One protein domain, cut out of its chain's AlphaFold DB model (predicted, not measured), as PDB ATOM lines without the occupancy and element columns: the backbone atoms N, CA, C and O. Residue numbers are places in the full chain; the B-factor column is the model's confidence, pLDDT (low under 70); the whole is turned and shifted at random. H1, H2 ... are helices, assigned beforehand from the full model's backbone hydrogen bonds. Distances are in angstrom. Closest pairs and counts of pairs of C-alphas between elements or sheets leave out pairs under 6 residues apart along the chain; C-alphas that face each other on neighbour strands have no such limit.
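Overview. This is residues 671 to 746 of the 774 residues of the protein "Hypothetical protein" of Alexandrium monilatum (UniProt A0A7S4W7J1). What shape do these atoms make? The long helices H2 and H3 form a hairpin side by side, and the shorter H1 packs on both, near the start of H2 and the later part of H3, in a small three-helix bundle. Residues 729 to 746, with no named element, fold back along the hairpin on the side away from H1. What is it made of? The printed part has 76 residues with three named helices, H1, H2, H3 in chain order, and no named strand: all helix. It is compact, with a radius of gyration of the C-alphas of 12.8 A, yet elongated, spanning 39 by 21 by 17 A.

Along the chain. Where is the longest helix? H2, residues 685 to 704, measures 29.5 A from C-alpha 685 at (142.624, 138.563, 128.597). Where are the others? H3, residues 711 to 728, measures 26.4 A and ends at C-alpha 728, (138.121, 141.490, 133.968). H1 is residues 671 to 679.

Arrangement. How do H2 and H3 stand? This helical hairpin touches at a shallow tilt of 13 degrees, opposite ways; its closest C-alphas, of Ala 692 and Val 722, are 6.2 A apart. Where is H1? It touches H2, opposite ways at 8 degrees, with C-alphas 671 and 692 closest at 4.9 A, also a helical hairpin. Residues 718 to 725 of H3 alone touch H1, the same way at 21 degrees, with C-alphas 672 and 721 closest at 5.0 A. Are the backbones complete? Every O i to N i+4 pair is within hydrogen-bond range in H1, 15 of 16 in H2 and 13 of 14 in H3.

Size, cuts and confidence. How far does it reach? The farthest C-alphas, of Gly 681 and His 746, are 41.0 A apart. Are there cuts or long links? The printed part has no cut; H1 to H2 is a tight link and H2 to H3 a short one. Where is confidence low? The model's pLDDT is under 70 at residues 704 to 709 and 740 to 746.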
ATOM      1  N   ALA A 671     137.083 127.823 134.627       97.44
ATOM      2  CA  ALA A 671     136.924 129.258 134.387       97.44
ATOM      3  C   ALA A 671     137.449 130.064 135.590       97.44
ATOM      4  O   ALA A 671     138.196 131.020 135.411       97.44
ATOM      5  N   GLY A 672     137.160 129.618 136.818       97.56
ATOM      6  CA  GLY A 672     137.735 130.196 138.036       97.56
ATOM      7  C   GLY A 672     139.257 130.038 138.111       97.56
ATOM      8  O   GLY A 672     139.955 130.990 138.454       97.56
ATOM      9  N   ALA A 673     139.790 128.876 137.716       97.69
ATOM     10  CA  ALA A 673     141.236 128.680 137.587       97.69
ATOM     11  C   ALA A 673     141.859 129.638 136.560       97.69
ATOM     12  O   ALA A 673     142.918 130.198 136.820       97.69
ATOM     13  N   ALA A 674     141.191 129.864 135.424       97.69
ATOM     14  CA  ALA A 674     141.642 130.807 134.404       97.69
ATOM     15  C   ALA A 674     141.649 132.255 134.910       97.69
ATOM     16  O   ALA A 674     142.592 132.983 134.627       97.69
ATOM     17  N   VAL A 675     140.645 132.661 135.697       97.81
ATOM     18  CA  VAL A 675     140.638 133.975 136.363       97.81
ATOM     19  C   VAL A 675     141.870 134.119 137.255       97.81
ATOM     20  O   VAL A 675     142.611 135.087 137.111       97.81
ATOM     21  N   ASN A 676     142.140 133.135 138.118       96.56
ATOM     22  CA  ASN A 676     143.331 133.164 138.969       96.56
ATOM     23  C   ASN A 676     144.624 133.188 138.131       96.56
ATOM     24  O   ASN A 676     145.515 133.980 138.413       96.56
ATOM     25  N   ALA A 677     144.714 132.387 137.064       95.06
ATOM     26  CA  ALA A 677     145.865 132.379 136.163       95.06
ATOM     27  C   ALA A 677     146.084 133.733 135.468       95.06
ATOM     28  O   ALA A 677     147.225 134.171 135.344       95.06
ATOM     29  N   HIS A 678     145.013 134.415 135.055       95.19
ATOM     30  CA  HIS A 678     145.090 135.753 134.474       95.19
ATOM     31  C   HIS A 678     145.589 136.784 135.494       95.19
ATOM     32  O   HIS A 678     146.481 137.568 135.185       95.19
ATOM     33  N   LEU A 679     145.076 136.735 136.729       93.81
ATOM     34  CA  LEU A 679     145.520 137.611 137.821       93.81
ATOM     35  C   LEU A 679     146.990 137.380 138.202       93.81
ATOM     36  O   LEU A 679     147.671 138.316 138.609       93.81
ATOM     37  N   CYS A 680     147.496 136.158 138.028       90.69
ATOM     38  CA  CYS A 680     148.915 135.828 138.176       90.69
ATOM     39  C   CYS A 680     149.775 136.222 136.957       90.69
ATOM     40  O   CYS A 680     150.962 135.914 136.945       90.69
ATOM     41  N   GLY A 681     149.199 136.832 135.914       89.94
ATOM     42  CA  GLY A 681     149.907 137.178 134.676       89.94
ATOM     43  C   GLY A 681     150.237 135.986 133.772       89.94
ATOM     44  O   GLY A 681     150.941 136.145 132.785       89.94
ATOM     45  N   LEU A 682     149.721 134.786 134.062       88.25
ATOM     46  CA  LEU A 682     150.072 133.568 133.322       88.25
ATOM     47  C   LEU A 682     149.352 133.453 131.974       88.25
ATOM     48  O   LEU A 682     149.815 132.723 131.100       88.25
ATOM     49  N   ILE A 683     148.203 134.105 131.804       89.56
ATOM     50  CA  ILE A 683     147.439 134.100 130.549       89.56
ATOM     51  C   ILE A 683     146.907 135.502 130.236       89.56
ATOM     52  O   ILE A 683     146.612 136.281 131.144       89.56
ATOM     53  N   SER A 684     146.744 135.815 128.948       88.94
ATOM     54  CA  SER A 684     146.175 137.094 128.501       88.94
ATOM     55  C   SER A 684     144.658 137.181 128.730       88.94
ATOM     56  O   SER A 684     143.996 136.187 129.041       88.94
ATOM     57  N   GLN A 685     144.079 138.368 128.531       91.50
ATOM     58  CA  GLN A 685     142.624 138.563 128.597       91.50
ATOM     59  C   GLN A 685     141.893 137.776 127.498       91.50
ATOM     60  O   GLN A 685     140.856 137.163 127.743       91.50
ATOM     61  N   GLU A 686     142.447 137.708 126.287       89.50
ATOM     62  CA  GLU A 686     141.876 136.914 125.195       89.50
ATOM     63  C   GLU A 686     141.907 135.419 125.520       89.50
ATOM     64  O   GLU A 686     140.955 134.698 125.218       89.50
ATOM     65  N   ALA A 687     142.988 134.954 126.151       87.56
ATOM     66  CA  ALA A 687     143.104 133.583 126.625       87.56
ATOM     67  C   ALA A 687     142.057 133.277 127.707       87.56
ATOM     68  O   ALA A 687     141.352 132.273 127.602       87.56
ATOM     69  N   LEU A 688     141.871 134.173 128.684       94.06
ATOM     70  CA  LEU A 688     140.807 134.061 129.688       94.06
ATOM     71  C   LEU A 688     139.423 133.923 129.030       94.06
ATOM     72  O   LEU A 688     138.666 133.009 129.369       94.06
ATOM     73  N   ALA A 689     139.114 134.768 128.042       90.56
ATOM     74  CA  ALA A 689     137.854 134.699 127.304       90.56
ATOM     75  C   ALA A 689     137.677 133.362 126.562       90.56
ATOM     76  O   ALA A 689     136.583 132.791 126.578       90.56
ATOM     77  N   ARG A 690     138.736 132.828 125.933       89.81
ATOM     78  CA  ARG A 690     138.699 131.519 125.253       89.81
ATOM     79  C   ARG A 690     138.446 130.369 126.225       89.81
ATOM     80  O   ARG A 690     137.623 129.501 125.927       89.81
ATOM     81  N   VAL A 691     139.098 130.368 127.390       93.00
ATOM     82  CA  VAL A 691     138.895 129.323 128.407       93.00
ATOM     83  C   VAL A 691     137.481 129.376 128.973       93.00
ATOM     84  O   VAL A 691     136.823 128.338 129.044       93.00
ATOM     85  N   ALA A 692     136.987 130.566 129.323       94.12
ATOM     86  CA  ALA A 692     135.634 130.737 129.846       94.12
ATOM     87  C   ALA A 692     134.566 130.275 128.836       94.12
ATOM     88  O   ALA A 692     133.673 129.514 129.209       94.12
ATOM     89  N   ARG A 693     134.697 130.629 127.545       90.81
ATOM     90  CA  ARG A 693     133.807 130.124 126.475       90.81
ATOM     91  C   ARG A 693     133.866 128.603 126.362       90.81
ATOM     92  O   ARG A 693     132.831 127.947 126.376       90.81
ATOM     93  N   SER A 694     135.072 128.032 126.320       91.06
ATOM     94  CA  SER A 694     135.237 126.577 126.242       91.06
ATOM     95  C   SER A 694     134.635 125.858 127.449       91.06
ATOM     96  O   SER A 694     134.137 124.746 127.295       91.06
ATOM     97  N   ALA A 695     134.681 126.457 128.643       92.56
ATOM     98  CA  ALA A 695     134.063 125.895 129.838       92.56
ATOM     99  C   ALA A 695     132.530 125.875 129.731       92.56
ATOM    100  O   ALA A 695     131.912 124.865 130.066       92.56
ATOM    101  N   VAL A 696     131.924 126.947 129.216       89.06
ATOM    102  CA  VAL A 696     130.479 127.021 128.937       89.06
ATOM    103  C   VAL A 696     130.071 125.949 127.921       89.06
ATOM    104  O   VAL A 696     129.180 125.143 128.199       89.06
ATOM    105  N   ASP A 697     130.777 125.867 126.792       86.50
ATOM    106  CA  ASP A 697     130.499 124.895 125.728       86.50
ATOM    107  C   ASP A 697     130.657 123.446 126.204       86.50
ATOM    108  O   ASP A 697     129.820 122.583 125.922       86.50
ATOM    109  N   ASP A 698     131.730 123.153 126.941       86.94
ATOM    110  CA  ASP A 698     131.972 121.817 127.478       86.94
ATOM    111  C   ASP A 698     130.901 121.421 128.504       86.94
ATOM    112  O   ASP A 698     130.454 120.271 128.490       86.94
ATOM    113  N   LEU A 699     130.444 122.347 129.359       86.88
ATOM    114  CA  LEU A 699     129.375 122.057 130.317       86.88
ATOM    115  C   LEU A 699     128.051 121.763 129.591       86.88
ATOM    116  O   LEU A 699     127.381 120.779 129.911       86.88
ATOM    117  N   LEU A 700     127.704 122.539 128.562       84.12
ATOM    118  CA  LEU A 700     126.525 122.277 127.730       84.12
ATOM    119  C   LEU A 700     126.598 120.902 127.047       84.12
ATOM    120  O   LEU A 700     125.622 120.150 127.063       84.12
ATOM    121  N   ARG A 701     127.768 120.524 126.515       79.44
ATOM    122  CA  ARG A 701     128.000 119.198 125.914       79.44
ATOM    123  C   ARG A 701     127.834 118.061 126.915       79.44
ATOM    124  O   ARG A 701     127.295 117.014 126.560       79.44
ATOM    125  N   LEU A 702     128.288 118.242 128.157       79.62
ATOM    126  CA  LEU A 702     128.115 117.234 129.205       79.62
ATOM    127  C   LEU A 702     126.635 116.995 129.519       79.62
ATOM    128  O   LEU A 702     126.252 115.838 129.686       79.62
ATOM    129  N   ARG A 703     125.799 118.043 129.508       72.75
ATOM    130  CA  ARG A 703     124.350 117.918 129.751       72.75
ATOM    131  C   ARG A 703     123.660 116.970 128.775       72.75
ATOM    132  O   ARG A 703     122.795 116.198 129.173       72.75
ATOM    133  N   ILE A 704     124.050 117.032 127.502       58.31
ATOM    134  CA  ILE A 704     123.468 116.228 126.418       58.31
ATOM    135  C   ILE A 704     123.775 114.726 126.616       58.31
ATOM    136  O   ILE A 704     123.071 113.872 126.087       58.31
ATOM    137  N   GLY A 705     124.793 114.382 127.416       54.53
ATOM    138  CA  GLY A 705     125.304 113.020 127.584       54.53
ATOM    139  C   GLY A 705     124.788 112.204 128.781       54.53
ATOM    140  O   GLY A 705     125.325 111.113 128.982       54.53
ATOM    141  N   GLY A 706     123.808 112.684 129.558       54.06
ATOM    142  CA  GLY A 706     123.276 112.000 130.757       54.06
ATOM    143  C   GLY A 706     123.793 112.567 132.095       54.06
ATOM    144  O   GLY A 706     124.843 113.201 132.135       54.06
ATOM    145  N   HIS A 707     123.000 112.420 133.169       59.03
ATOM    146  CA  HIS A 707     123.042 113.270 134.375       59.03
ATOM    147  C   HIS A 707     123.750 112.681 135.611       59.03
ATOM    148  O   HIS A 707     123.625 111.492 135.903       59.03
ATOM    149  N   GLY A 708     124.310 113.586 136.428       51.94
ATOM    150  CA  GLY A 708     124.560 113.420 137.869       51.94
ATOM    151  C   GLY A 708     123.608 114.284 138.721       51.94
ATOM    152  O   GLY A 708     122.863 115.107 138.190       51.94
ATOM    153  N   ARG A 709     123.617 114.107 140.051       55.75
ATOM    154  CA  ARG A 709     122.837 114.951 140.984       55.75
ATOM    155  C   ARG A 709     123.380 116.392 140.966       55.75
ATOM    156  O   ARG A 709     124.577 116.584 140.802       55.75
ATOM    157  N   SER A 710     122.493 117.370 141.154       72.88
ATOM    158  CA  SER A 710     122.803 118.803 141.312       72.88
ATOM    159  C   SER A 710     123.400 119.550 140.103       72.88
ATOM    160  O   SER A 710     124.232 120.446 140.232       72.88
ATOM    161  N   TRP A 711     122.897 119.259 138.899       81.06
ATOM    162  CA  TRP A 711     123.275 119.976 137.671       81.06
ATOM    163  C   TRP A 711     123.092 121.505 137.756       81.06
ATOM    164  O   TRP A 711     123.957 122.255 137.305       81.06
ATOM    165  N   ALA A 712     122.012 121.976 138.389       83.38
ATOM    166  CA  ALA A 712     121.766 123.404 138.602       83.38
ATOM    167  C   ALA A 712     122.869 124.083 139.438       83.38
ATOM    168  O   ALA A 712     123.263 125.204 139.126       83.38
ATOM    169  N   GLU A 713     123.423 123.393 140.444       86.25
ATOM    170  CA  GLU A 713     124.552 123.910 141.231       86.25
ATOM    171  C   GLU A 713     125.803 124.068 140.364       86.25
ATOM    172  O   GLU A 713     126.488 125.081 140.460       86.25
ATOM    173  N   ARG A 714     126.086 123.104 139.477       88.69
ATOM    174  CA  ARG A 714     127.245 123.169 138.569       88.69
ATOM    175  C   ARG A 714     127.130 124.324 137.574       88.69
ATOM    176  O   ARG A 714     128.124 124.984 137.285       88.69
ATOM    177  N   VAL A 715     125.919 124.581 137.074       89.75
ATOM    178  CA  VAL A 715     125.625 125.745 136.225       89.75
ATOM    179  C   VAL A 715     125.833 127.045 137.004       89.75
ATOM    180  O   VAL A 715     126.508 127.942 136.505       89.75
ATOM    181  N   ALA A 716     125.317 127.132 138.233       91.06
ATOM    182  CA  ALA A 716     125.477 128.312 139.080       91.06
ATOM    183  C   ALA A 716     126.952 128.593 139.421       91.06
ATOM    184  O   ALA A 716     127.399 129.732 139.309       91.06
ATOM    185  N   GLU A 717     127.723 127.560 139.777       92.62
ATOM    186  CA  GLU A 717     129.164 127.661 140.044       92.62
ATOM    187  C   GLU A 717     129.937 128.183 138.827       92.62
ATOM    188  O   GLU A 717     130.736 129.112 138.958       92.62
ATOM    189  N   LEU A 718     129.681 127.630 137.635       94.62
ATOM    190  CA  LEU A 718     130.345 128.092 136.417       94.62
ATOM    191  C   LEU A 718     129.929 129.520 136.052       94.62
ATOM    192  O   LEU A 718     130.789 130.328 135.714       94.62
ATOM    193  N   ASN A 719     128.641 129.854 136.142       95.94
ATOM    194  CA  ASN A 719     128.155 131.194 135.815       95.94
ATOM    195  C   ASN A 719     128.711 132.265 136.759       95.94
ATOM    196  O   ASN A 719     129.017 133.363 136.297       95.94
ATOM    197  N   ALA A 720     128.904 131.945 138.042       96.62
ATOM    198  CA  ALA A 720     129.580 132.834 138.982       96.62
ATOM    199  C   ALA A 720     131.031 133.111 138.547       96.62
ATOM    200  O   ALA A 720     131.460 134.263 138.510       96.62
ATOM    201  N   ASP A 721     131.775 132.079 138.141       97.50
ATOM    202  CA  ASP A 721     133.152 132.241 137.666       97.50
ATOM    203  C   ASP A 721     133.231 132.964 136.306       97.50
ATOM    204  O   ASP A 721     134.143 133.764 136.093       97.50
ATOM    205  N   VAL A 722     132.263 132.748 135.407       97.06
ATOM    206  CA  VAL A 722     132.133 133.484 134.136       97.06
ATOM    207  C   VAL A 722     131.797 134.957 134.381       97.06
ATOM    208  O   VAL A 722     132.338 135.821 133.696       97.06
ATOM    209  N   ALA A 723     130.954 135.269 135.370       97.56
ATOM    210  CA  ALA A 723     130.680 136.651 135.763       97.56
ATOM    211  C   ALA A 723     131.963 137.356 136.227       97.56
ATOM    212  O   ALA A 723     132.289 138.416 135.697       97.56
ATOM    213  N   ARG A 724     132.749 136.715 137.106       97.38
ATOM    214  CA  ARG A 724     134.062 137.240 137.525       97.38
ATOM    215  C   ARG A 724     135.034 137.402 136.357       97.38
ATOM    216  O   ARG A 724     135.774 138.374 136.307       97.38
ATOM    217  N   ALA A 725     135.040 136.475 135.397       96.88
ATOM    218  CA  ALA A 725     135.843 136.645 134.187       96.88
ATOM    219  C   ALA A 725     135.391 137.884 133.393       96.88
ATOM    220  O   ALA A 725     136.224 138.688 132.993       96.88
ATOM    221  N   ASN A 726     134.083 138.095 133.224       97.50
ATOM    222  CA  ASN A 726     133.522 139.240 132.499       97.50
ATOM    223  C   ASN A 726     133.762 140.602 133.169       97.50
ATOM    224  O   ASN A 726     133.710 141.620 132.476       97.50
ATOM    225  N   GLU A 727     134.019 140.633 134.479       97.44
ATOM    226  CA  GLU A 727     134.474 141.835 135.195       97.44
ATOM    227  C   GLU A 727     135.893 142.246 134.775       97.44
ATOM    228  O   GLU A 727     136.202 143.435 134.743       97.44
ATOM    229  N   LEU A 728     136.738 141.276 134.410       95.56
ATOM    230  CA  LEU A 728     138.121 141.490 133.968       95.56
ATOM    231  C   LEU A 728     138.249 141.650 132.443       95.56
ATOM    232  O   LEU A 728     139.294 142.080 131.955       95.56
ATOM    233  N   LEU A 729     137.212 141.282 131.684       92.94
ATOM    234  CA  LEU A 729     137.220 141.312 130.222       92.94
ATOM    235  C   LEU A 729     136.627 142.617 129.668       92.94
ATOM    236  O   LEU A 729     135.589 143.083 130.153       92.94
ATOM    237  N   PRO A 730     137.207 143.170 128.584       92.06
ATOM    238  CA  PRO A 730     136.572 144.251 127.844       92.06
ATOM    239  C   PRO A 730     135.257 143.766 127.227       92.06
ATOM    240  O   PRO A 730     135.085 142.580 126.941       92.06
ATOM    241  N   GLU A 731     134.337 144.696 126.970       90.94
ATOM    242  CA  GLU A 731     132.977 144.389 126.507       90.94
ATOM    243  C   GLU A 731     132.949 143.474 125.272       90.94
ATOM    244  O   GLU A 731     132.172 142.523 125.230       90.94
ATOM    245  N   ALA A 732     133.871 143.681 124.325       90.56
ATOM    246  CA  ALA A 732     133.996 142.882 123.106       90.56
ATOM    247  C   ALA A 732     134.399 141.410 123.337       90.56
ATOM    248  O   ALA A 732     134.166 140.565 122.474       90.56
ATOM    249  N   LEU A 733     135.026 141.088 124.473       88.56
ATOM    250  CA  LEU A 733     135.503 139.736 124.786       88.56
ATOM    251  C   LEU A 733     134.626 138.997 125.795       88.56
ATOM    252  O   LEU A 733     134.888 137.814 126.045       88.56
ATOM    253  N   ARG A 734     133.602 139.663 126.345       91.69
ATOM    254  CA  ARG A 734     132.694 139.085 127.336       91.69
ATOM    255  C   ARG A 734     132.052 137.797 126.832       91.69
ATOM    256  O   ARG A 734     131.722 137.635 125.659       91.69
ATOM    257  N   VAL A 735     131.884 136.870 127.760       90.06
ATOM    258  CA  VAL A 735     131.417 135.511 127.520       90.06
ATOM    259  C   VAL A 735     129.985 135.372 128.007       90.06
ATOM    260  O   VAL A 735     129.644 135.812 129.106       90.06
ATOM    261  N   GLN A 736     129.142 134.747 127.191       90.25
ATOM    262  CA  GLN A 736     127.771 134.448 127.585       90.25
ATOM    263  C   GLN A 736     127.751 133.390 128.691       90.25
ATOM    264  O   GLN A 736     128.501 132.416 128.658       90.25
ATOM    265  N   GLN A 737     126.875 133.588 129.670       89.69
ATOM    266  CA  GLN A 737     126.627 132.603 130.714       89.69
ATOM    267  C   GLN A 737     125.854 131.403 130.159       89.69
ATOM    268  O   GLN A 737     125.146 131.493 129.153       89.69
ATOM    269  N   VAL A 738     125.956 130.271 130.851       85.94
ATOM    270  CA  VAL A 738     125.129 129.097 130.582       85.94
ATOM    271  C   VAL A 738     123.663 129.469 130.854       85.94
ATOM    272  O   VAL A 738     123.368 129.932 131.959       85.94
ATOM    273  N   PRO A 739     122.733 129.260 129.903       81.19
ATOM    274  CA  PRO A 739     121.328 129.616 130.093       81.19
ATOM    275  C   PRO A 739     120.710 128.924 131.314       81.19
ATOM    276  O   PRO A 739     120.944 127.738 131.535       81.19
ATOM    277  N   GLU A 740     119.842 129.600 132.069       69.38
ATOM    278  CA  GLU A 740     119.171 129.002 133.240       69.38
ATOM    279  C   GLU A 740     118.267 127.814 132.869       69.38
ATOM    280  O   GLU A 740     118.188 126.823 133.597       69.38
ATOM    281  N   ALA A 741     117.670 127.835 131.670       64.56
ATOM    282  CA  ALA A 741     116.957 126.689 131.097       64.56
ATOM    283  C   ALA A 741     117.871 125.461 130.906       64.56
ATOM    284  O   ALA A 741     117.398 124.320 130.831       64.56
ATOM    285  N   ALA A 742     119.191 125.680 130.856       61.97
ATOM    286  CA  ALA A 742     120.188 124.626 130.883       61.97
ATOM    287  C   ALA A 742     120.428 124.023 132.279       61.97
ATOM    288  O   ALA A 742     120.968 122.924 132.380       61.97
ATOM    289  N   GLY A 743     119.988 124.695 133.343       54.84
ATOM    290  CA  GLY A 743     119.987 124.208 134.723       54.84
ATOM    291  C   GLY A 743     118.706 123.466 135.128       54.84
ATOM    292  O   GLY A 743     118.763 122.626 136.021       54.84
ATOM    293  N   ALA A 744     117.573 123.724 134.462       56.06
ATOM    294  CA  ALA A 744     116.280 123.115 134.794       56.06
ATOM    295  C   ALA A 744     116.216 121.609 134.455       56.06
ATOM    296  O   ALA A 744     116.679 121.177 133.394       56.06
ATOM    297  N   GLU A 745     115.604 120.798 135.322       53.59
ATOM    298  CA  GLU A 745     115.243 119.414 134.997       53.59
ATOM    299  C   GLU A 745     114.086 119.431 133.986       53.59
ATOM    300  O   GLU A 745     112.951 119.736 134.339       53.59
ATOM    301  N   HIS A 746     114.350 119.152 132.705       43.53
ATOM    302  CA  HIS A 746     113.275 119.073 131.714       43.53
ATOM    303  C   HIS A 746     112.636 117.668 131.752       43.53
ATOM    304  O   HIS A 746     113.312 116.691 131.411       43.53
TER     305      HIS A 746